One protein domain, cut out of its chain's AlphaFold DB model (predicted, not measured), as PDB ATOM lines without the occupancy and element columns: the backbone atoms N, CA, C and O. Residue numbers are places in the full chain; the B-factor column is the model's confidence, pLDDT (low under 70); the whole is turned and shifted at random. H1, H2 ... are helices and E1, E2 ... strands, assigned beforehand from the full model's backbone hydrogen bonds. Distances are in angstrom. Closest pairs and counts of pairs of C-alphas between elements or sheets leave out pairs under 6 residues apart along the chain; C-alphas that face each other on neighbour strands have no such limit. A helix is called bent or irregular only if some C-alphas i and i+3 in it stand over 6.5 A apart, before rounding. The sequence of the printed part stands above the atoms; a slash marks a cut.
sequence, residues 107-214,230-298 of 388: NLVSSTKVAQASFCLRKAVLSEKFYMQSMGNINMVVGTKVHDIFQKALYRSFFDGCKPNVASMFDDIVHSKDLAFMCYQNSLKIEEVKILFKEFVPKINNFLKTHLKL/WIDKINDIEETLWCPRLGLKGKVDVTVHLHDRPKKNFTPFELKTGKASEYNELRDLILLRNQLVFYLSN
ATOM      1  N   ASN A 107     140.008 115.239 169.129       90.75
ATOM      2  CA  ASN A 107     139.978 115.826 170.461       90.75
ATOM      3  C   ASN A 107     141.200 116.736 170.634       90.75
ATOM      4  O   ASN A 107     142.265 116.317 171.093       90.75
ATOM      5  N   LEU A 108     141.053 117.993 170.217       92.81
ATOM      6  CA  LEU A 108     142.120 118.992 170.225       92.81
ATOM      7  C   LEU A 108     142.362 119.520 171.645       92.81
ATOM      8  O   LEU A 108     141.613 120.356 172.164       92.81
ATOM      9  N   VAL A 109     143.455 119.060 172.253       91.88
ATOM     10  CA  VAL A 109     143.889 119.455 173.600       91.88
ATOM     11  C   VAL A 109     144.922 120.570 173.507       91.88
ATOM     12  O   VAL A 109     145.810 120.526 172.655       91.88
ATOM     13  N   SER A 110     144.833 121.590 174.366       91.88
ATOM     14  CA  SER A 110     145.830 122.660 174.326       91.88
ATOM     15  C   SER A 110     147.202 122.192 174.822       91.88
ATOM     16  O   SER A 110     147.306 121.426 175.783       91.88
ATOM     17  N   SER A 111     148.274 122.708 174.218       88.69
ATOM     18  CA  SER A 111     149.654 122.458 174.663       88.69
ATOM     19  C   SER A 111     149.862 122.786 176.148       88.69
ATOM     20  O   SER A 111     150.529 122.041 176.864       88.69
ATOM     21  N   THR A 112     149.219 123.844 176.648       87.19
ATOM     22  CA  THR A 112     149.246 124.237 178.064       87.19
ATOM     23  C   THR A 112     148.596 123.204 178.985       87.19
ATOM     24  O   THR A 112     149.076 123.007 180.101       87.19
ATOM     25  N   LYS A 113     147.549 122.499 178.534       91.00
ATOM     26  CA  LYS A 113     146.919 121.409 179.299       91.00
ATOM     27  C   LYS A 113     147.782 120.154 179.315       91.00
ATOM     28  O   LYS A 113     147.927 119.546 180.371       91.00
ATOM     29  N   VAL A 114     148.415 119.806 178.192       93.25
ATOM     30  CA  VAL A 114     149.396 118.705 178.154       93.25
ATOM     31  C   VAL A 114     150.584 119.023 179.067       93.25
ATOM     32  O   VAL A 114     150.983 118.191 179.874       93.25
ATOM     33  N   ALA A 115     151.088 120.259 179.040       90.00
ATOM     34  CA  ALA A 115     152.129 120.703 179.964       90.00
ATOM     35  C   ALA A 115     151.661 120.684 181.430       90.00
ATOM     36  O   ALA A 115     152.428 120.325 182.313       90.00
ATOM     37  N   GLN A 116     150.403 121.021 181.724       90.19
ATOM     38  CA  GLN A 116     149.857 120.898 183.079       90.19
ATOM     39  C   GLN A 116     149.772 119.435 183.537       90.19
ATOM     40  O   GLN A 116     150.028 119.136 184.708       90.19
ATOM     41  N   ALA A 117     149.443 118.523 182.620       93.38
ATOM     42  CA  ALA A 117     149.335 117.101 182.901       93.38
ATOM     43  C   ALA A 117     150.671 116.473 183.329       93.38
ATOM     44  O   ALA A 117     150.654 115.509 184.093       93.38
ATOM     45  N   SER A 118     151.813 117.046 182.926       91.25
ATOM     46  CA  SER A 118     153.135 116.527 183.303       91.25
ATOM     47  C   SER A 118     153.443 116.759 184.784       91.25
ATOM     48  O   SER A 118     154.188 115.996 185.393       91.25
ATOM     49  N   PHE A 119     152.821 117.775 185.391       91.88
ATOM     50  CA  PHE A 119     152.887 118.018 186.832       91.88
ATOM     51  C   PHE A 119     151.815 117.237 187.594       91.88
ATOM     52  O   PHE A 119     152.079 116.698 188.668       91.88
ATOM     53  N   CYS A 120     150.584 117.222 187.074       94.44
ATOM     54  CA  CYS A 120     149.472 116.480 187.653       94.44
ATOM     55  C   CYS A 120     148.386 116.234 186.598       94.44
ATOM     56  O   CYS A 120     147.564 117.112 186.320       94.44
ATOM     57  N   LEU A 121     148.334 115.015 186.056       94.12
ATOM     58  CA  LEU A 121     147.317 114.605 185.081       94.12
ATOM     59  C   LEU A 121     145.896 114.770 185.638       94.12
ATOM     60  O   LEU A 121     144.996 115.235 184.944       94.12
ATOM     61  N   ARG A 122     145.709 114.483 186.932       93.56
ATOM     62  CA  ARG A 122     144.423 114.642 187.619       93.56
ATOM     63  C   ARG A 122     143.966 116.107 187.642       93.56
ATOM     64  O   ARG A 122     142.796 116.381 187.400       93.56
ATOM     65  N   LYS A 123     144.889 117.057 187.849       93.38
ATOM     66  CA  LYS A 123     144.613 118.503 187.746       93.38
ATOM     67  C   LYS A 123     144.230 118.894 186.316       93.38
ATOM     68  O   LYS A 123     143.298 119.674 186.137       93.38
ATOM     69  N   ALA A 124     144.921 118.354 185.311       93.62
ATOM     70  CA  ALA A 124     144.626 118.647 183.910       93.62
ATOM     71  C   ALA A 124     143.198 118.235 183.522       93.62
ATOM     72  O   ALA A 124     142.479 119.048 182.951       93.62
ATOM     73  N   VAL A 125     142.757 117.040 183.931       92.38
ATOM     74  CA  VAL A 125     141.375 116.572 183.712       92.38
ATOM     75  C   VAL A 125     140.364 117.441 184.469       92.38
ATOM     76  O   VAL A 125     139.401 117.932 183.883       92.38
ATOM     77  N   LEU A 126     140.598 117.688 185.764       91.81
ATOM     78  CA  LEU A 126     139.682 118.479 186.596       91.81
ATOM     79  C   LEU A 126     139.512 119.906 186.082       91.81
ATOM     80  O   LEU A 126     138.401 120.413 186.062       91.81
ATOM     81  N   SER A 127     140.590 120.537 185.634       91.00
ATOM     82  CA  SER A 127     140.546 121.911 185.129       91.00
ATOM     83  C   SER A 127     139.904 122.061 183.749       91.00
ATOM     84  O   SER A 127     139.733 123.188 183.286       91.00
ATOM     85  N   GLU A 128     139.627 120.960 183.051       87.31
ATOM     86  CA  GLU A 128     138.802 120.964 181.839       87.31
ATOM     87  C   GLU A 128     137.317 120.837 182.196       87.31
ATOM     88  O   GLU A 128     136.470 121.489 181.599       87.31
ATOM     89  N   LYS A 129     137.007 120.020 183.208       85.81
ATOM     90  CA  LYS A 129     135.631 119.695 183.602       85.81
ATOM     91  C   LYS A 129     135.021 120.688 184.590       85.81
ATOM     92  O   LYS A 129     133.817 120.909 184.583       85.81
ATOM     93  N   PHE A 130     135.849 121.300 185.426       87.19
ATOM     94  CA  PHE A 130     135.454 122.296 186.410       87.19
ATOM     95  C   PHE A 130     136.148 123.605 186.063       87.19
ATOM     96  O   PHE A 130     137.331 123.787 186.347       87.19
ATOM     97  N   TYR A 131     135.417 124.536 185.451       80.88
ATOM     98  CA  TYR A 131     135.948 125.869 185.195       80.88
ATOM     99  C   TYR A 131     135.975 126.665 186.504       80.88
ATOM    100  O   TYR A 131     135.019 127.350 186.864       80.88
ATOM    101  N   MET A 132     137.065 126.527 187.259       72.88
ATOM    102  CA  MET A 132     137.309 127.347 188.440       72.88
ATOM    103  C   MET A 132     137.995 128.633 188.002       72.88
ATOM    104  O   MET A 132     139.072 128.604 187.405       72.88
ATOM    105  N   GLN A 133     137.374 129.768 188.315       62.12
ATOM    106  CA  GLN A 133     138.010 131.065 188.153       62.12
ATOM    107  C   GLN A 133     139.120 131.148 189.201       62.12
ATOM    108  O   GLN A 133     138.863 131.361 190.387       62.12
ATOM    109  N   SER A 134     140.351 130.857 188.790       61.78
ATOM    110  CA  SER A 134     141.478 130.940 189.702       61.78
ATOM    111  C   SER A 134     141.712 132.401 190.052       61.78
ATOM    112  O   SER A 134     141.740 133.270 189.179       61.78
ATOM    113  N   MET A 135     141.847 132.680 191.348       65.31
ATOM    114  CA  MET A 135     142.352 133.971 191.794       65.31
ATOM    115  C   MET A 135     143.795 134.056 191.290       65.31
ATOM    116  O   MET A 135     144.690 133.358 191.774       65.31
ATOM    117  N   GLY A 136     143.995 134.836 190.234       66.75
ATOM    118  CA  GLY A 136     145.292 135.099 189.650       66.75
ATOM    119  C   GLY A 136     146.199 135.758 190.680       66.75
ATOM    120  O   GLY A 136     145.827 136.705 191.368       66.75
ATOM    121  N   ASN A 137     147.429 135.266 190.785       81.88
ATOM    122  CA  ASN A 137     148.425 135.955 191.592       81.88
ATOM    123  C   ASN A 137     148.884 137.247 190.893       81.88
ATOM    124  O   ASN A 137     148.665 137.455 189.695       81.88
ATOM    125  N   ILE A 138     149.587 138.097 191.641       89.19
ATOM    126  CA  ILE A 138     150.128 139.359 191.129       89.19
ATOM    127  C   ILE A 138     150.961 139.184 189.848       89.19
ATOM    128  O   ILE A 138     150.859 139.994 188.931       89.19
ATOM    129  N   ASN A 139     151.715 138.087 189.731       87.81
ATOM    130  CA  ASN A 139     152.549 137.809 188.562       87.81
ATOM    131  C   ASN A 139     151.723 137.466 187.317       87.81
ATOM    132  O   ASN A 139     152.147 137.791 186.214       87.81
ATOM    133  N   MET A 140     150.555 136.832 187.468       87.06
ATOM    134  CA  MET A 140     149.645 136.566 186.351       87.06
ATOM    135  C   MET A 140     149.050 137.868 185.819       87.06
ATOM    136  O   MET A 140     149.081 138.091 184.615       87.06
ATOM    137  N   VAL A 141     148.588 138.752 186.710       89.94
ATOM    138  CA  VAL A 141     148.044 140.066 186.328       89.94
ATOM    139  C   VAL A 141     149.107 140.911 185.622       89.94
ATOM    140  O   VAL A 141     148.862 141.435 184.534       89.94
ATOM    141  N   VAL A 142     150.309 140.998 186.206       91.94
ATOM    142  CA  VAL A 142     151.449 141.698 185.591       91.94
ATOM    143  C   VAL A 142     151.809 141.058 184.251       91.94
ATOM    144  O   VAL A 142     151.953 141.771 183.265       91.94
ATOM    145  N   GLY A 143     151.908 139.727 184.190       89.75
ATOM    146  CA  GLY A 143     152.223 138.980 182.975       89.75
ATOM    147  C   GLY A 143     151.260 139.295 181.834       89.75
ATOM    148  O   GLY A 143     151.708 139.715 180.772       89.75
ATOM    149  N   THR A 144     149.949 139.205 182.070       90.19
ATOM    150  CA  THR A 144     148.926 139.554 181.072       90.19
ATOM    151  C   THR A 144     149.127 140.972 180.538       90.19
ATOM    152  O   THR A 144     149.140 141.183 179.330       90.19
ATOM    153  N   LYS A 145     149.386 141.956 181.410       92.75
ATOM    154  CA  LYS A 145     149.597 143.348 180.975       92.75
ATOM    155  C   LYS A 145     150.929 143.609 180.292       92.75
ATOM    156  O   LYS A 145     151.000 144.468 179.413       92.75
ATOM    157  N   VAL A 146     151.964 142.844 180.622       92.25
ATOM    158  CA  VAL A 146     153.222 142.836 179.870       92.25
ATOM    159  C   VAL A 146     152.999 142.324 178.450       92.25
ATOM    160  O   VAL A 146     153.458 142.985 177.517       92.25
ATOM    161  N   HIS A 147     152.260 141.224 178.272       89.94
ATOM    162  CA  HIS A 147     151.899 140.726 176.940       89.94
ATOM    163  C   HIS A 147     151.062 141.761 176.173       89.94
ATOM    164  O   HIS A 147     151.434 142.097 175.049       89.94
ATOM    165  N   ASP A 148     150.046 142.373 176.795       90.62
ATOM    166  CA  ASP A 148     149.217 143.409 176.158       90.62
ATOM    167  C   ASP A 148     150.052 144.579 175.604       90.62
ATOM    168  O   ASP A 148     149.849 145.013 174.466       90.62
ATOM    169  N   ILE A 149     150.988 145.128 176.396       92.00
ATOM    170  CA  ILE A 149     151.859 146.224 175.929       92.00
ATOM    171  C   ILE A 149     152.768 145.747 174.815       92.00
ATOM    172  O   ILE A 149     152.927 146.454 173.821       92.00
ATOM    173  N   PHE A 150     153.393 144.585 174.993       91.25
ATOM    174  CA  PHE A 150     154.348 144.053 174.035       91.25
ATOM    175  C   PHE A 150     153.692 143.834 172.668       91.25
ATOM    176  O   PHE A 150     154.167 144.367 171.667       91.25
ATOM    177  N   GLN A 151     152.548 143.150 172.643       90.00
ATOM    178  CA  GLN A 151     151.754 142.897 171.444       90.00
ATOM    179  C   GLN A 151     151.301 144.203 170.776       90.00
ATOM    180  O   GLN A 151     151.516 144.388 169.579       90.00
ATOM    181  N   LYS A 152     150.760 145.166 171.538       89.69
ATOM    182  CA  LYS A 152     150.373 146.481 170.992       89.69
ATOM    183  C   LYS A 152     151.567 147.263 170.440       89.69
ATOM    184  O   LYS A 152     151.425 147.976 169.447       89.69
ATOM    185  N   ALA A 153     152.737 147.165 171.070       90.12
ATOM    186  CA  ALA A 153     153.936 147.871 170.631       90.12
ATOM    187  C   ALA A 153     154.471 147.282 169.322       90.12
ATOM    188  O   ALA A 153     154.850 148.030 168.417       90.12
ATOM    189  N   LEU A 154     154.447 145.955 169.201       88.19
ATOM    190  CA  LEU A 154     154.730 145.253 167.956       88.19
ATOM    191  C   LEU A 154     153.730 145.634 166.863       88.19
ATOM    192  O   LEU A 154     154.149 145.994 165.765       88.19
ATOM    193  N   TYR A 155     152.433 145.645 167.183       87.12
ATOM    194  CA  TYR A 155     151.397 146.003 166.222       87.12
ATOM    195  C   TYR A 155     151.625 147.408 165.644       87.12
ATOM    196  O   TYR A 155     151.721 147.587 164.433       87.12
ATOM    197  N   ARG A 156     151.847 148.394 166.523       86.62
ATOM    198  CA  ARG A 156     152.161 149.780 166.140       86.62
ATOM    199  C   ARG A 156     153.412 149.905 165.272       86.62
ATOM    200  O   ARG A 156     153.447 150.718 164.350       86.62
ATOM    201  N   SER A 157     154.431 149.098 165.563       83.19
ATOM    202  CA  SER A 157     155.706 149.134 164.841       83.19
ATOM    203  C   SER A 157     155.584 148.599 163.412       83.19
ATOM    204  O   SER A 157     156.201 149.158 162.511       83.19
ATOM    205  N   PHE A 158     154.809 147.528 163.206       81.88
ATOM    206  CA  PHE A 158     154.745 146.817 161.922       81.88
ATOM    207  C   PHE A 158     153.516 147.140 161.070       81.88
ATOM    208  O   PHE A 158     153.632 147.125 159.847       81.88
ATOM    209  N   PHE A 159     152.365 147.425 161.682       81.00
ATOM    210  CA  PHE A 159     151.117 147.688 160.960       81.00
ATOM    211  C   PHE A 159     150.807 149.187 160.872       81.00
ATOM    212  O   PHE A 159     150.457 149.661 159.796       81.00
ATOM    213  N   ASP A 160     151.022 149.950 161.951       82.19
ATOM    214  CA  ASP A 160     150.764 151.403 161.948       82.19
ATOM    215  C   ASP A 160     151.962 152.227 161.435       82.19
ATOM    216  O   ASP A 160     151.850 153.433 161.214       82.19
ATOM    217  N   GLY A 161     153.138 151.604 161.285       75.12
ATOM    218  CA  GLY A 161     154.372 152.266 160.845       75.12
ATOM    219  C   GLY A 161     154.906 153.323 161.823       75.12
ATOM    220  O   GLY A 161     155.679 154.196 161.426       75.12
ATOM    221  N   CYS A 162     154.500 153.274 163.097       79.94
ATOM    222  CA  CYS A 162     154.852 154.275 164.101       79.94
ATOM    223  C   CYS A 162     155.771 153.703 165.189       79.94
ATOM    224  O   CYS A 162     155.686 152.538 165.574       79.94
ATOM    225  N   LYS A 163     156.670 154.538 165.724       80.25
ATOM    226  CA  LYS A 163     157.522 154.131 166.847       80.25
ATOM    227  C   LYS A 163     156.672 154.057 168.125       80.25
ATOM    228  O   LYS A 163     156.155 155.094 168.550       80.25
ATOM    229  N   PRO A 164     156.552 152.891 168.780       85.50
ATOM    230  CA  PRO A 164     155.731 152.764 169.976       85.50
ATOM    231  C   PRO A 164     156.358 153.520 171.153       85.50
ATOM    232  O   PRO A 164     157.557 153.405 171.423       85.50
ATOM    233  N   ASN A 165     155.534 154.267 171.890       90.38
ATOM    234  CA  ASN A 165     155.906 154.841 173.180       90.38
ATOM    235  C   ASN A 165     155.438 153.908 174.305       90.38
ATOM    236  O   ASN A 165     154.314 154.000 174.790       90.38
ATOM    237  N   VAL A 166     156.317 152.992 174.715       92.19
ATOM    238  CA  VAL A 166     156.014 151.986 175.747       92.19
ATOM    239  C   VAL A 166     155.661 152.637 177.092       92.19
ATOM    240  O   VAL A 166     154.844 152.095 177.828       92.19
ATOM    241  N   ALA A 167     156.236 153.803 177.409       93.00
ATOM    242  CA  ALA A 167     155.943 154.508 178.656       93.00
ATOM    243  C   ALA A 167     154.507 155.050 178.677       93.00
ATOM    244  O   ALA A 167     153.790 154.806 179.641       93.00
ATOM    245  N   SER A 168     154.046 155.682 177.590       93.00
ATOM    246  CA  SER A 168     152.655 156.152 177.524       93.00
ATOM    247  C   SER A 168     151.663 154.986 177.534       93.00
ATOM    248  O   SER A 168     150.636 155.056 178.188       93.00
ATOM    249  N   MET A 169     151.995 153.876 176.866       93.12
ATOM    250  CA  MET A 169     151.157 152.670 176.870       93.12
ATOM    251  C   MET A 169     151.053 152.032 178.262       93.12
ATOM    252  O   MET A 169     150.009 151.486 178.613       93.12
ATOM    253  N   PHE A 170     152.127 152.097 179.053       94.06
ATOM    254  CA  PHE A 170     152.099 151.718 180.462       94.06
ATOM    255  C   PHE A 170     151.141 152.612 181.248       94.06
ATOM    256  O   PHE A 170     150.270 152.084 181.938       94.06
ATOM    257  N   ASP A 171     151.246 153.932 181.090       93.56
ATOM    258  CA  ASP A 171     150.358 154.877 181.768       93.56
ATOM    259  C   ASP A 171     148.886 154.637 181.386       93.56
ATOM    260  O   ASP A 171     148.027 154.597 182.270       93.56
ATOM    261  N   ASP A 172     148.592 154.367 180.112       93.44
ATOM    262  CA  ASP A 172     147.240 154.052 179.632       93.44
ATOM    263  C   ASP A 172     146.658 152.801 180.318       93.44
ATOM    264  O   ASP A 172     145.517 152.803 180.784       93.44
ATOM    265  N   ILE A 173     147.438 151.716 180.411       93.12
ATOM    266  CA  ILE A 173     146.986 150.472 181.056       93.12
ATOM    267  C   ILE A 173     146.813 150.664 182.557       93.12
ATOM    268  O   ILE A 173     145.858 150.150 183.141       93.12
ATOM    269  N   VAL A 174     147.712 151.414 183.183       93.56
ATOM    270  CA  VAL A 174     147.685 151.667 184.619       93.56
ATOM    271  C   VAL A 174     146.427 152.428 185.057       93.56
ATOM    272  O   VAL A 174     145.942 152.212 186.169       93.56
ATOM    273  N   HIS A 175     145.869 153.262 184.179       92.75
ATOM    274  CA  HIS A 175     144.610 153.978 184.406       92.75
ATOM    275  C   HIS A 175     143.391 153.278 183.782       92.75
ATOM    276  O   HIS A 175     142.278 153.807 183.815       92.75
ATOM    277  N   SER A 176     143.570 152.084 183.212       94.50
ATOM    278  CA  SER A 176     142.479 151.349 182.582       94.50
ATOM    279  C   SER A 176     141.525 150.742 183.615       94.50
ATOM    280  O   SER A 176     141.932 150.228 184.661       94.50
ATOM    281  N   LYS A 177     140.228 150.736 183.281       94.44
ATOM    282  CA  LYS A 177     139.198 150.035 184.068       94.44
ATOM    283  C   LYS A 177     139.483 148.537 184.180       94.44
ATOM    284  O   LYS A 177     139.162 147.931 185.193       94.44
ATOM    285  N   ASP A 178     140.093 147.969 183.147       92.62
ATOM    286  CA  ASP A 178     140.427 146.552 183.078       92.62
ATOM    287  C   ASP A 178     141.457 146.149 184.146       92.62
ATOM    288  O   ASP A 178     141.211 145.227 184.923       92.62
ATOM    289  N   LEU A 179     142.554 146.909 184.286       93.19
ATOM    290  CA  LEU A 179     143.516 146.672 185.366       93.19
ATOM    291  C   LEU A 179     142.869 146.844 186.745       93.19
ATOM    292  O   LEU A 179     143.104 146.030 187.636       93.19
ATOM    293  N   ALA A 180     142.040 147.877 186.920       93.56
ATOM    294  CA  ALA A 180     141.338 148.106 188.180       93.56
ATOM    295  C   ALA A 180     140.430 146.920 188.551       93.56
ATOM    296  O   ALA A 180     140.434 146.483 189.701       93.56
ATOM    297  N   PHE A 181     139.703 146.366 187.576       92.38
ATOM    298  CA  PHE A 181     138.837 145.208 187.776       92.38
ATOM    299  C   PHE A 181     139.632 143.950 188.134       92.38
ATOM    300  O   PHE A 181     139.309 143.292 189.119       92.38
ATOM    301  N   MET A 182     140.718 143.652 187.416       90.44
ATOM    302  CA  MET A 182     141.577 142.510 187.748       90.44
ATOM    303  C   MET A 182     142.215 142.636 189.134       90.44
ATOM    304  O   MET A 182     142.283 141.651 189.869       90.44
ATOM    305  N   CYS A 183     142.684 143.828 189.515       92.12
ATOM    306  CA  CYS A 183     143.229 144.054 190.854       92.12
ATOM    307  C   CYS A 183     142.156 143.842 191.925       92.12
ATOM    308  O   CYS A 183     142.415 143.160 192.913       92.12
ATOM    309  N   TYR A 184     140.944 144.359 191.698       91.25
ATOM    310  CA  TYR A 184     139.812 144.163 192.599       91.25
ATOM    311  C   TYR A 184     139.458 142.680 192.764       91.25
ATOM    312  O   TYR A 184     139.389 142.195 193.891       91.25
ATOM    313  N   GLN A 185     139.312 141.942 191.660       88.88
ATOM    314  CA  GLN A 185     138.991 140.511 191.683       88.88
ATOM    315  C   GLN A 185     140.017 139.691 192.469       88.88
ATOM    316  O   GLN A 185     139.643 138.791 193.211       88.88
ATOM    317  N   ASN A 186     141.301 140.028 192.343       87.69
ATOM    318  CA  ASN A 186     142.390 139.291 192.980       87.69
ATOM    319  C   ASN A 186     142.800 139.864 194.345       87.69
ATOM    320  O   ASN A 186     143.801 139.432 194.913       87.69
ATOM    321  N   SER A 187     142.042 140.832 194.881       90.44
ATOM    322  CA  SER A 187     142.352 141.520 196.144       90.44
ATOM    323  C   SER A 187     143.775 142.107 196.187       90.44
ATOM    324  O   SER A 187     144.436 142.101 197.225       90.44
ATOM    325  N   LEU A 188     144.258 142.606 195.046       92.25
ATOM    326  CA  LEU A 188     145.593 143.177 194.884       92.25
ATOM    327  C   LEU A 188     145.559 144.699 195.004       92.25
ATOM    328  O   LEU A 188     144.633 145.362 194.531       92.25
ATOM    329  N   LYS A 189     146.628 145.272 195.561       92.94
ATOM    330  CA  LYS A 189     146.832 146.720 195.527       92.94
ATOM    331  C   LYS A 189     147.387 147.122 194.169       92.94
ATOM    332  O   LYS A 189     148.389 146.580 193.700       92.94
ATOM    333  N   ILE A 190     146.754 148.110 193.545       93.19
ATOM    334  CA  ILE A 190     147.150 148.607 192.223       93.19
ATOM    335  C   ILE A 190     148.599 149.123 192.250       93.19
ATOM    336  O   ILE A 190     149.327 148.972 191.276       93.19
ATOM    337  N   GLU A 191     149.039 149.704 193.363       92.94
ATOM    338  CA  GLU A 191     150.385 150.246 193.567       92.94
ATOM    339  C   GLU A 191     151.460 149.161 193.456       92.94
ATOM    340  O   GLU A 191     152.484 149.375 192.809       92.94
ATOM    341  N   GLU A 192     151.207 147.979 194.020       93.50
ATOM    342  CA  GLU A 192     152.125 146.837 193.960       93.50
ATOM    343  C   GLU A 192     152.249 146.325 192.518       93.50
ATOM    344  O   GLU A 192     153.355 146.112 192.016       93.50
ATOM    345  N   VAL A 193     151.117 146.221 191.811       93.31
ATOM    346  CA  VAL A 193     151.081 145.826 190.396       93.31
ATOM    347  C   VAL A 193     151.803 146.850 189.521       93.31
ATOM    348  O   VAL A 193     152.606 146.467 188.671       93.31
ATOM    349  N   LYS A 194     151.572 148.150 189.745       94.06
ATOM    350  CA  LYS A 194     152.236 149.252 189.027       94.06
ATOM    351  C   LYS A 194     153.757 149.168 189.153       94.06
ATOM    352  O   LYS A 194     154.443 149.320 188.145       94.06
ATOM    353  N   ILE A 195     154.277 148.942 190.364       94.12
ATOM    354  CA  ILE A 195     155.724 148.854 190.619       94.12
ATOM    355  C   ILE A 195     156.329 147.707 189.808       94.12
ATOM    356  O   ILE A 195     157.233 147.948 189.009       94.12
ATOM    357  N   LEU A 196     155.782 146.496 189.947       93.44
ATOM    358  CA  LEU A 196     156.289 145.315 189.244       93.44
ATOM    359  C   LEU A 196     156.159 145.448 187.727       93.44
ATOM    360  O   LEU A 196     157.078 145.117 186.982       93.44
ATOM    361  N   PHE A 197     155.032 145.971 187.248       93.31
ATOM    362  CA  PHE A 197     154.796 146.147 185.822       93.31
ATOM    363  C   PHE A 197     155.775 147.153 185.196       93.31
ATOM    364  O   PHE A 197     156.285 146.932 184.094       93.31
ATOM    365  N   LYS A 198     156.119 148.222 185.925       94.06
ATOM    366  CA  LYS A 198     157.056 149.254 185.466       94.06
ATOM    367  C   LYS A 198     158.454 148.697 185.183       94.06
ATOM    368  O   LYS A 198     159.126 149.191 184.277       94.06
ATOM    369  N   GLU A 199     158.879 147.645 185.884       93.75
ATOM    370  CA  GLU A 199     160.179 146.993 185.659       93.75
ATOM    371  C   GLU A 199     160.320 146.370 184.259       93.75
ATOM    372  O   GLU A 199     161.436 146.159 183.774       93.75
ATOM    373  N   PHE A 200     159.206 146.085 183.578       92.69
ATOM    374  CA  PHE A 200     159.211 145.506 182.232       92.69
ATOM    375  C   PHE A 200     159.287 146.554 181.121       92.69
ATOM    376  O   PHE A 200     159.763 146.241 180.030       92.69
ATOM    377  N   VAL A 201     158.918 147.809 181.390       93.00
ATOM    378  CA  VAL A 201     159.001 148.915 180.421       93.00
ATOM    379  C   VAL A 201     160.402 149.057 179.798       93.00
ATOM    380  O   VAL A 201     160.498 149.104 178.567       93.00
ATOM    381  N   PRO A 202     161.515 149.101 180.564       92.88
ATOM    382  CA  PRO A 202     162.847 149.173 179.964       92.88
ATOM    383  C   PRO A 202     163.214 147.900 179.187       92.88
ATOM    384  O   PRO A 202     163.862 148.003 178.146       92.88
ATOM    385  N   LYS A 203     162.767 146.717 179.634       91.50
ATOM    386  CA  LYS A 203     163.031 145.431 178.964       91.50
ATOM    387  C   LYS A 203     162.370 145.377 177.585       91.50
ATOM    388  O   LYS A 203     163.035 145.049 176.605       91.50
ATOM    389  N   ILE A 204     161.100 145.782 177.498       89.25
ATOM    390  CA  ILE A 204     160.354 145.880 176.236       89.25
ATOM    391  C   ILE A 204     161.033 146.892 175.310       89.25
ATOM    392  O   ILE A 204     161.330 146.571 174.164       89.25
ATOM    393  N   ASN A 205     161.363 148.091 175.803       89.12
ATOM    394  CA  ASN A 205     162.068 149.095 174.999       89.12
ATOM    395  C   ASN A 205     163.411 148.584 174.461       89.12
ATOM    396  O   ASN A 205     163.750 148.856 173.310       89.12
ATOM    397  N   ASN A 206     164.181 147.862 175.278       87.81
ATOM    398  CA  ASN A 206     165.451 147.285 174.853       87.81
ATOM    399  C   ASN A 206     165.256 146.221 173.767       87.81
ATOM    400  O   ASN A 206     165.964 146.244 172.763       87.81
ATOM    401  N   PHE A 207     164.266 145.340 173.932       87.00
ATOM    402  CA  PHE A 207     163.911 144.351 172.918       87.00
ATOM    403  C   PHE A 207     163.533 145.017 171.592       87.00
ATOM    404  O   PHE A 207     164.114 144.689 170.559       87.00
ATOM    405  N   LEU A 208     162.621 145.997 171.625       85.69
ATOM    406  CA  LEU A 208     162.160 146.700 170.426       85.69
ATOM    407  C   LEU A 208     163.324 147.393 169.703       85.69
ATOM    408  O   LEU A 208     163.418 147.315 168.487       85.69
ATOM    409  N   LYS A 209     164.243 148.025 170.446       83.19
ATOM    410  CA  LYS A 209     165.444 148.654 169.870       83.19
ATOM    411  C   LYS A 209     166.427 147.650 169.266       83.19
ATOM    412  O   LYS A 209     167.082 147.978 168.287       83.19
ATOM    413  N   THR A 210     166.573 146.478 169.882       80.81
ATOM    414  CA  THR A 210     167.582 145.484 169.486       80.81
ATOM    415  C   THR A 210     167.116 144.645 168.298       80.81
ATOM    416  O   THR A 210     167.911 144.339 167.414       80.81
ATOM    417  N   HIS A 211     165.834 144.270 168.271       77.00
ATOM    418  CA  HIS A 211     165.315 143.267 167.339       77.00
ATOM    419  C   HIS A 211     164.375 143.818 166.264       77.00
ATOM    420  O   HIS A 211     164.083 143.085 165.319       77.00
ATOM    421  N   LEU A 212     163.917 145.073 166.364       76.25
ATOM    422  CA  LEU A 212     163.136 145.716 165.305       76.25
ATOM    423  C   LEU A 212     163.992 146.734 164.558       76.25
ATOM    424  O   LEU A 212     164.481 147.701 165.144       76.25
ATOM    425  N   LYS A 213     164.122 146.569 163.239       66.44
ATOM    426  CA  LYS A 213     164.599 147.655 162.379       66.44
ATOM    427  C   LYS A 213     163.419 148.565 162.057       66.44
ATOM    428  O   LYS A 213     162.537 148.195 161.293       66.44
ATOM    429  N   LEU A 214     163.407 149.766 162.633       54.66
ATOM    430  CA  LEU A 214     162.535 150.826 162.128       54.66
ATOM    431  C   LEU A 214     163.037 151.248 160.731       54.66
ATOM    432  O   LEU A 214     164.256 151.308 160.547       54.66
ATOM    433  N   TRP A 230     167.280 139.819 163.327       75.81
ATOM    434  CA  TRP A 230     166.205 140.806 163.515       75.81
ATOM    435  C   TRP A 230     164.877 140.331 162.926       75.81
ATOM    436  O   TRP A 230     164.841 139.483 162.033       75.81
ATOM    437  N   ILE A 231     163.781 140.875 163.455       80.75
ATOM    438  CA  ILE A 231     162.427 140.582 162.986       80.75
ATOM    439  C   ILE A 231     162.158 141.446 161.757       80.75
ATOM    440  O   ILE A 231     162.194 142.673 161.822       80.75
ATOM    441  N   ASP A 232     161.915 140.778 160.637       77.31
ATOM    442  CA  ASP A 232     161.660 141.381 159.331       77.31
ATOM    443  C   ASP A 232     160.166 141.661 159.130       77.31
ATOM    444  O   ASP A 232     159.768 142.715 158.640       77.31
ATOM    445  N   LYS A 233     159.317 140.729 159.576       79.62
ATOM    446  CA  LYS A 233     157.862 140.825 159.449       79.62
ATOM    447  C   LYS A 233     157.164 140.120 160.605       79.62
ATOM    448  O   LYS A 233     157.638 139.090 161.081       79.62
ATOM    449  N   ILE A 234     156.007 140.636 161.006       82.44
ATOM    450  CA  ILE A 234     155.046 139.913 161.846       82.44
ATOM    451  C   ILE A 234     153.967 139.329 160.937       82.44
ATOM    452  O   ILE A 234     153.406 140.042 160.105       82.44
ATOM    453  N   ASN A 235     153.726 138.024 161.060       82.81
ATOM    454  CA  ASN A 235     152.634 137.351 160.363       82.81
ATOM    455  C   ASN A 235     151.324 137.528 161.120       82.81
ATOM    456  O   ASN A 235     150.338 137.955 160.533       82.81
ATOM    457  N   ASP A 236     151.351 137.209 162.413       81.38
ATOM    458  CA  ASP A 236     150.177 137.246 163.270       81.38
ATOM    459  C   ASP A 236     150.579 137.452 164.739       81.38
ATOM    460  O   ASP A 236     151.731 137.216 165.129       81.38
ATOM    461  N   ILE A 237     149.630 137.926 165.539       81.81
ATOM    462  CA  ILE A 237     149.744 138.117 166.985       81.81
ATOM    463  C   ILE A 237     148.595 137.339 167.617       81.81
ATOM    464  O   ILE A 237     147.453 137.509 167.208       81.81
ATOM    465  N   GLU A 238     148.889 136.524 168.630       82.25
ATOM    466  CA  GLU A 238     147.905 135.655 169.282       82.25
ATOM    467  C   GLU A 238     147.288 134.572 168.368       82.25
ATOM    468  O   GLU A 238     146.138 134.158 168.554       82.25
ATOM    469  N   GLU A 239     148.075 134.062 167.417       82.88
ATOM    470  CA  GLU A 239     147.663 133.044 166.444       82.88
ATOM    471  C   GLU A 239     147.218 131.747 167.138       82.88
ATOM    472  O   GLU A 239     147.956 131.155 167.933       82.88
ATOM    473  N   THR A 240     146.017 131.262 166.808       85.50
ATOM    474  CA  THR A 240     145.549 129.944 167.263       85.50
ATOM    475  C   THR A 240     145.877 128.882 166.220       85.50
ATOM    476  O   THR A 240     145.271 128.834 165.150       85.50
ATOM    477  N   LEU A 241     146.804 127.989 166.560       85.81
ATOM    478  CA  LEU A 241     147.213 126.869 165.723       85.81
ATOM    479  C   LEU A 241     146.455 125.602 166.103       85.81
ATOM    480  O   LEU A 241     146.426 125.192 167.266       85.81
ATOM    481  N   TRP A 242     145.911 124.933 165.091       89.06
ATOM    482  CA  TRP A 242     145.245 123.646 165.226       89.06
ATOM    483  C   TRP A 242     146.066 122.593 164.490       89.06
ATOM    484  O   TRP A 242     146.360 122.733 163.303       89.06
ATOM    485  N   CYS A 243     146.431 121.518 165.182       89.38
ATOM    486  CA  CYS A 243     147.130 120.380 164.601       89.38
ATOM    487  C   CYS A 243     146.305 119.101 164.815       89.38
ATOM    488  O   CYS A 243     146.625 118.315 165.712       89.38
ATOM    489  N   PRO A 244     145.268 118.855 163.984       89.31
ATOM    490  CA  PRO A 244     144.450 117.639 164.056       89.31
ATOM    491  C   PRO A 244     145.280 116.365 164.000       89.31
ATOM    492  O   PRO A 244     145.039 115.430 164.748       89.31
ATOM    493  N   ARG A 245     146.352 116.361 163.202       88.44
ATOM    494  CA  ARG A 245     147.264 115.216 163.103       88.44
ATOM    495  C   ARG A 245     147.845 114.780 164.453       88.44
ATOM    496  O   ARG A 245     148.022 113.588 164.667       88.44
ATOM    497  N   LEU A 246     148.135 115.729 165.344       92.00
ATOM    498  CA  LEU A 246     148.672 115.457 166.683       92.00
ATOM    499  C   LEU A 246     147.608 115.535 167.786       92.00
ATOM    500  O   LEU A 246     147.912 115.280 168.950       92.00
ATOM    501  N   GLY A 247     146.375 115.911 167.451       93.44
ATOM    502  CA  GLY A 247     145.335 116.162 168.438       93.44
ATOM    503  C   GLY A 247     145.665 117.308 169.392       93.44
ATOM    504  O   GLY A 247     145.317 117.244 170.576       93.44
ATOM    505  N   LEU A 248     146.378 118.325 168.895       93.56
ATOM    506  CA  LEU A 248     146.854 119.464 169.675       93.56
ATOM    507  C   LEU A 248     146.303 120.779 169.130       93.56
ATOM    508  O   LEU A 248     146.215 120.978 167.919       93.56
ATOM    509  N   LYS A 249     146.010 121.706 170.036       92.38
ATOM    510  CA  LYS A 249     145.809 123.126 169.732       92.38
ATOM    511  C   LYS A 249     146.777 123.977 170.547       92.38
ATOM    512  O   LYS A 249     147.237 123.571 171.613       92.38
ATOM    513  N   GLY A 250     147.111 125.157 170.063       87.44
ATOM    514  CA  GLY A 250     148.016 126.067 170.751       87.44
ATOM    515  C   GLY A 250     147.693 127.505 170.403       87.44
ATOM    516  O   GLY A 250     147.118 127.772 169.353       87.44
ATOM    517  N   LYS A 251     148.066 128.415 171.294       84.25
ATOM    518  CA  LYS A 251     148.054 129.846 171.027       84.25
ATOM    519  C   LYS A 251     149.504 130.304 171.039       84.25
ATOM    520  O   LYS A 251     150.192 130.038 172.020       84.25
ATOM    521  N   VAL A 252     149.962 130.898 169.947       84.69
ATOM    522  CA  VAL A 252     151.313 131.446 169.816       84.69
ATOM    523  C   VAL A 252     151.227 132.946 170.063       84.69
ATOM    524  O   VAL A 252     150.402 133.617 169.447       84.69
ATOM    525  N   ASP A 253     152.064 133.480 170.957       83.00
ATOM    526  CA  ASP A 253     152.040 134.912 171.290       83.00
ATOM    527  C   ASP A 253     152.264 135.793 170.051       83.00
ATOM    528  O   ASP A 253     151.505 136.733 169.809       83.00
ATOM    529  N   VAL A 254     153.309 135.505 169.268       83.50
ATOM    530  CA  VAL A 254     153.642 136.231 168.035       83.50
ATOM    531  C   VAL A 254     154.270 135.278 167.021       83.50
ATOM    532  O   VAL A 254     155.198 134.543 167.349       83.50
ATOM    533  N   THR A 255     153.844 135.337 165.763       85.19
ATOM    534  CA  THR A 255     154.472 134.593 164.663       85.19
ATOM    535  C   THR A 255     155.308 135.547 163.812       85.19
ATOM    536  O   THR A 255     154.783 136.483 163.207       85.19
ATOM    537  N   VAL A 256     156.628 135.328 163.759       84.50
ATOM    538  CA  VAL A 256     157.589 136.273 163.163       84.50
ATOM    539  C   VAL A 256     158.358 135.682 161.983       84.50
ATOM    540  O   VAL A 256     158.678 134.496 161.948       84.50
ATOM    541  N   HIS A 257     158.715 136.527 161.021       82.50
ATOM    542  CA  HIS A 257     159.737 136.249 160.018       82.50
ATOM    543  C   HIS A 257     161.060 136.864 160.476       82.50
ATOM    544  O   HIS A 257     161.111 138.044 160.834       82.50
ATOM    545  N   LEU A 258     162.125 136.067 160.476       80.19
ATOM    546  CA  LEU A 258     163.460 136.503 160.877       80.19
ATOM    547  C   LEU A 258     164.309 136.763 159.638       80.19
ATOM    548  O   LEU A 258     164.341 135.939 158.725       80.19
ATOM    549  N   HIS A 259     165.022 137.885 159.628       69.75
ATOM    550  CA  HIS A 259     165.957 138.191 158.557       69.75
ATOM    551  C   HIS A 259     167.137 137.206 158.556       69.75
ATOM    552  O   HIS A 259     167.591 136.778 159.617       69.75
ATOM    553  N   ASP A 260     167.620 136.859 157.360       64.06
ATOM    554  CA  ASP A 260     168.773 135.975 157.111       64.06
ATOM    555  C   ASP A 260     168.610 134.498 157.527       64.06
ATOM    556  O   ASP A 260     169.575 133.738 157.605       64.06
ATOM    557  N   ARG A 261     167.374 134.022 157.746       60.31
ATOM    558  CA  ARG A 261     167.114 132.574 157.729       60.31
ATOM    559  C   ARG A 261     166.815 132.125 156.290       60.31
ATOM    560  O   ARG A 261     165.787 132.517 155.748       60.31
ATOM    561  N   PRO A 262     167.639 131.250 155.672       54.97
ATOM    562  CA  PRO A 262     167.524 130.860 154.256       54.97
ATOM    563  C   PRO A 262     166.284 130.009 153.911       54.97
ATOM    564  O   PRO A 262     166.154 129.517 152.793       54.97
ATOM    565  N   LYS A 263     165.347 129.827 154.848       56.59
ATOM    566  CA  LYS A 263     164.049 129.184 154.614       56.59
ATOM    567  C   LYS A 263     162.953 130.202 154.913       56.59
ATOM    568  O   LYS A 263     163.015 130.838 155.960       56.59
ATOM    569  N   LYS A 264     161.938 130.288 154.042       53.16
ATOM    570  CA  LYS A 264     160.671 131.042 154.204       53.16
ATOM    571  C   LYS A 264     159.824 130.540 155.393       53.16
ATOM    572  O   LYS A 264     158.620 130.335 155.271       53.16
ATOM    573  N   ASN A 265     160.444 130.263 156.531       64.06
ATOM    574  CA  ASN A 265     159.801 129.643 157.671       64.06
ATOM    575  C   ASN A 265     159.525 130.731 158.700       64.06
ATOM    576  O   ASN A 265     160.430 131.198 159.396       64.06
ATOM    577  N   PHE A 266     158.255 131.116 158.799       72.50
ATOM    578  CA  PHE A 266     157.753 131.811 159.972       72.50
ATOM    579  C   PHE A 266     158.121 131.016 161.228       72.50
ATOM    580  O   PHE A 266     158.073 129.785 161.244       72.50
ATOM    581  N   THR A 267     158.565 131.726 162.256       74.25
ATOM    582  CA  THR A 267     159.031 131.155 163.515       74.25
ATOM    583  C   THR A 267     158.095 131.621 164.627       74.25
ATOM    584  O   THR A 267     157.852 132.827 164.731       74.25
ATOM    585  N   PRO A 268     157.570 130.708 165.460       70.69
ATOM    586  CA  PRO A 268     156.807 131.100 166.634       70.69
ATOM    587  C   PRO A 268     157.736 131.798 167.632       70.69
ATOM    588  O   PRO A 268     158.832 131.316 167.930       70.69
ATOM    589  N   PHE A 269     157.297 132.940 168.139       74.06
ATOM    590  CA  PHE A 269     157.947 133.697 169.194       74.06
ATOM    591  C   PHE A 269     157.057 133.633 170.434       74.06
ATOM    592  O   PHE A 269     156.040 134.314 170.520       74.06
ATOM    593  N   GLU A 270     157.446 132.788 171.384       74.94
ATOM    594  CA  GLU A 270     156.815 132.686 172.700       74.94
ATOM    595  C   GLU A 270     157.535 133.641 173.661       74.94
ATOM    596  O   GLU A 270     158.771 133.655 173.707       74.94
ATOM    597  N   LEU A 271     156.806 134.397 174.492       59.44
ATOM    598  CA  LEU A 271     157.427 135.315 175.463       59.44
ATOM    599  C   LEU A 271     158.134 134.594 176.636       59.44
ATOM    600  O   LEU A 271     158.565 135.216 177.610       59.44
ATOM    601  N   LYS A 272     158.280 133.269 176.540       53.88
ATOM    602  CA  LYS A 272     159.038 132.395 177.434       53.88
ATOM    603  C   LYS A 272     160.021 131.580 176.602       53.88
ATOM    604  O   LYS A 272     159.651 130.898 175.655       53.88
ATOM    605  N   THR A 273     161.297 131.644 176.967       38.28
ATOM    606  CA  THR A 273     162.369 130.956 176.243       38.28
ATOM    607  C   THR A 273     162.247 129.438 176.405       38.28
ATOM    608  O   THR A 273     162.377 128.935 177.521       38.28
ATOM    609  N   GLY A 274     162.056 128.704 175.308       46.84
ATOM    610  CA  GLY A 274     162.141 127.242 175.252       46.84
ATOM    611  C   GLY A 274     163.048 126.787 174.107       46.84
ATOM    612  O   GLY A 274     163.130 127.457 173.077       46.84
ATOM    613  N   LYS A 275     163.768 125.672 174.288       52.38
ATOM    614  CA  LYS A 275     164.509 125.003 173.204       52.38
ATOM    615  C   LYS A 275     163.549 124.152 172.365       52.38
ATOM    616  O   LYS A 275     162.489 123.769 172.849       52.38
ATOM    617  N   ALA A 276     163.922 123.866 171.116       55.66
ATOM    618  CA  ALA A 276     163.179 122.935 170.271       55.66
ATOM    619  C   ALA A 276     163.201 121.528 170.884       55.66
ATOM    620  O   ALA A 276     164.260 121.072 171.318       55.66
ATOM    621  N   SER A 277     162.045 120.870 170.901       62.19
ATOM    622  CA  SER A 277     161.887 119.555 171.514       62.19
ATOM    623  C   SER A 277     162.461 118.434 170.658       62.19
ATOM    624  O   SER A 277     162.213 118.362 169.452       62.19
ATOM    625  N   GLU A 278     163.213 117.540 171.298       80.62
ATOM    626  CA  GLU A 278     163.693 116.299 170.692       80.62
ATOM    627  C   GLU A 278     162.548 115.287 170.511       80.62
ATOM    628  O   GLU A 278     161.487 115.393 171.129       80.62
ATOM    629  N   TYR A 279     162.763 114.257 169.683       83.81
ATOM    630  CA  TYR A 279     161.760 113.217 169.424       83.81
ATOM    631  C   TYR A 279     161.229 112.557 170.710       83.81
ATOM    632  O   TYR A 279     160.029 112.324 170.828       83.81
ATOM    633  N   ASN A 280     162.105 112.298 171.686       85.94
ATOM    634  CA  ASN A 280     161.717 111.702 172.967       85.94
ATOM    635  C   ASN A 280     160.732 112.589 173.737       85.94
ATOM    636  O   ASN A 280     159.729 112.090 174.240       85.94
ATOM    637  N   GLU A 281     160.970 113.901 173.767       87.62
ATOM    638  CA  GLU A 281     160.056 114.852 174.402       87.62
ATOM    639  C   GLU A 281     158.710 114.883 173.675       87.62
ATOM    640  O   GLU A 281     157.661 114.859 174.317       87.62
ATOM    641  N   LEU A 282     158.721 114.875 172.336       89.25
ATOM    642  CA  LEU A 282     157.492 114.808 171.548       89.25
ATOM    643  C   LEU A 282     156.709 113.522 171.840       89.25
ATOM    644  O   LEU A 282     155.506 113.590 172.080       89.25
ATOM    645  N   ARG A 283     157.373 112.361 171.851       93.56
ATOM    646  CA  ARG A 283     156.756 111.074 172.200       93.56
ATOM    647  C   ARG A 283     156.100 111.144 173.576       93.56
ATOM    648  O   ARG A 283     154.930 110.793 173.704       93.56
ATOM    649  N   ASP A 284     156.829 111.614 174.584       93.12
ATOM    650  CA  ASP A 284     156.351 111.641 175.966       93.12
ATOM    651  C   ASP A 284     155.172 112.617 176.133       93.12
ATOM    652  O   ASP A 284     154.188 112.299 176.806       93.12
ATOM    653  N   LEU A 285     155.196 113.757 175.430       93.25
ATOM    654  CA  LEU A 285     154.059 114.679 175.351       93.25
ATOM    655  C   LEU A 285     152.839 114.042 174.670       93.25
ATOM    656  O   LEU A 285     151.714 114.248 175.128       93.25
ATOM    657  N   ILE A 286     153.032 113.259 173.606       95.69
ATOM    658  CA  ILE A 286     151.939 112.564 172.911       95.69
ATOM    659  C   ILE A 286     151.341 111.449 173.774       95.69
ATOM    660  O   ILE A 286     150.117 111.331 173.845       95.69
ATOM    661  N   LEU A 287     152.164 110.671 174.480       96.44
ATOM    662  CA  LEU A 287     151.686 109.659 175.428       96.44
ATOM    663  C   LEU A 287     150.845 110.300 176.533       96.44
ATOM    664  O   LEU A 287     149.732 109.851 176.811       96.44
ATOM    665  N   LEU A 288     151.334 111.400 177.104       95.81
ATOM    666  CA  LEU A 288     150.617 112.159 178.120       95.81
ATOM    667  C   LEU A 288     149.312 112.762 177.580       95.81
ATOM    668  O   LEU A 288     148.281 112.733 178.254       95.81
ATOM    669  N   ARG A 289     149.323 113.266 176.340       96.06
ATOM    670  CA  ARG A 289     148.121 113.749 175.648       96.06
ATOM    671  C   ARG A 289     147.105 112.626 175.443       96.06
ATOM    672  O   ARG A 289     145.923 112.845 175.688       96.06
ATOM    673  N   ASN A 290     147.536 111.430 175.043       96.69
ATOM    674  CA  ASN A 290     146.646 110.275 174.895       96.69
ATOM    675  C   ASN A 290     146.031 109.862 176.236       96.69
ATOM    676  O   ASN A 290     144.829 109.613 176.296       96.69
ATOM    677  N   GLN A 291     146.814 109.856 177.320       95.31
ATOM    678  CA  GLN A 291     146.284 109.622 178.666       95.31
ATOM    679  C   GLN A 291     145.236 110.675 179.042       95.31
ATOM    680  O   GLN A 291     144.153 110.330 179.505       95.31
ATOM    681  N   LEU A 292     145.521 111.957 178.806       94.38
ATOM    682  CA  LEU A 292     144.583 113.041 179.091       94.38
ATOM    683  C   LEU A 292     143.270 112.879 178.311       94.38
ATOM    684  O   LEU A 292     142.202 112.925 178.916       94.38
ATOM    685  N   VAL A 293     143.331 112.614 177.004       92.88
ATOM    686  CA  VAL A 293     142.131 112.376 176.183       92.88
ATOM    687  C   VAL A 293     141.360 111.146 176.645       92.88
ATOM    688  O   VAL A 293     140.131 111.195 176.700       92.88
ATOM    689  N   PHE A 294     142.053 110.076 177.038       92.50
ATOM    690  CA  PHE A 294     141.413 108.899 177.614       92.50
ATOM    691  C   PHE A 294     140.563 109.267 178.839       92.50
ATOM    692  O   PHE A 294     139.392 108.899 178.882       92.50
ATOM    693  N   TYR A 295     141.101 110.028 179.795       91.00
ATOM    694  CA  TYR A 295     140.352 110.427 180.995       91.00
ATOM    695  C   TYR A 295     139.276 111.489 180.734       91.00
ATOM    696  O   TYR A 295     138.295 111.552 181.466       91.00
ATOM    697  N   LEU A 296     139.431 112.317 179.698       87.69
ATOM    698  CA  LEU A 296     138.401 113.283 179.302       87.69
ATOM    699  C   LEU A 296     137.204 112.623 178.607       87.69
ATOM    700  O   LEU A 296     136.096 113.145 178.708       87.69
ATOM    701  N   SER A 297     137.437 111.498 177.923       81.56
ATOM    702  CA  SER A 297     136.432 110.825 177.087       81.56
ATOM    703  C   SER A 297     135.790 109.607 177.758       81.56
ATOM    704  O   SER A 297     134.741 109.156 177.313       81.56
ATOM    705  N   ASN A 298     136.415 109.029 178.792       74.56
ATOM    706  CA  ASN A 298     135.922 107.804 179.421       74.56
ATOM    707  C   ASN A 298     135.336 108.052 180.812       74.56
ATOM    708  O   ASN A 298     135.975 108.617 181.701       74.56
TER     709      ASN A 298
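Overview. This is residues 107 to 214 and 230 to 298 of the 388 residues of the protein "CSON005781 protein" of Culicoides sonorensis (UniProt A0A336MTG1). A sharply bent sheet, E1 E2 E3, bridges two separate helical lobes, the larger made of H2 to H6 and the smaller of the bent helix H1 with H7 crossing its arm H1a, with an open gap between the lobes. Residues 130 to 137 link the lobes across the gap, and residues 278 to 283, of which 279 to 283 belong to H7, stand free. The printed part has 177 residues with seven named helices and three named strands, in the order H1 H2 H3 H4 H5 H6 E1 E2 E3 H7; the class is mixed, and the sheet is antiparallel. The whole is flat, spanning 51 by 50 by 22 A, and only just compact, close to loose, with a radius of gyration of the C-alphas of 18.8 A.

Arrangement. Begin with E1, residues 231 to 243, E2, residues 248 to 258, and E3, residues 267 to 269, a twisted meander, each strand the antiparallel neighbour of the one before. E1 bends by 76 degrees at residue 238, E2 by 73 degrees at residue 253. In the hairpin E1 and E2, look for N 241 and O 250 at 2.8 A; in the hairpin E2 and E3, N 269 and O 254 at 2.8 A. H2, residues 138 to 158, is on the sheet at a height of 8.7 A, over E1 and E2. H2 is the hub: its residues 145 to 153 touch H3, residues 166 to 174 (C-alphas of Ile 149 and Met 169, the closest, 6.6 A), at a steep tilt of 45 degrees. Its residues 138 to 146 touch H5, residues 190 to 198, closest at C-alphas of Val 142 and Phe 197, 5.6 A. It only just touches H6, residues 200 to 211, with 3 pairs of C-alphas within 8 A, the closest Phe 150 and Ile 204, 6.7 A; H6 only grazes the sheet. H4, residues 177 to 185, only just touches H5, with 3 such pairs, the closest Cys 183 and Ile 190, 6.2 A. H1, residues 111 to 129, was assigned as one helix by its hydrogen bonds but is bent, with C-alphas 119 and 122 at 9.1 A; its arms are H1a, residues 111 to 119, and H1b, residues 122 to 129. H1a is on the sheet, the closest C-alphas those of Ser 111 and Gly 250, 5.6 A. Residues 285 to 292 of H7, residues 279 to 297, touch H1a about perpendicular, at 89 degrees, closest at C-alphas of Val 114 and Arg 289, 5.7 A. Every O i to N i+4 pair is within hydrogen-bond range in H1b and H2 to H7, and 4 of 5 in H1a.

Along the chain. Find C-alpha 138 at (150.128, 139.359, 191.129); from there H2 runs 30.5 A to C-alpha 158. E1 and E2 each measure 25.4 A. H7 runs 26.6 A, ending at C-alpha 297 at (136.432, 110.825, 177.087).

Size, cuts and confidence. The C-alphas of Leu 214 and Asn 298, the two farthest apart, are 53.5 A apart. Residues 215 to 229 are not printed, and C-alphas 214 and 230 across this cut are 10.8 A apart. Of the links printed whole, none is long. pLDDT is under 70 at residues 133 to 136, 213 to 214, 259 to 265 and 271 to 277.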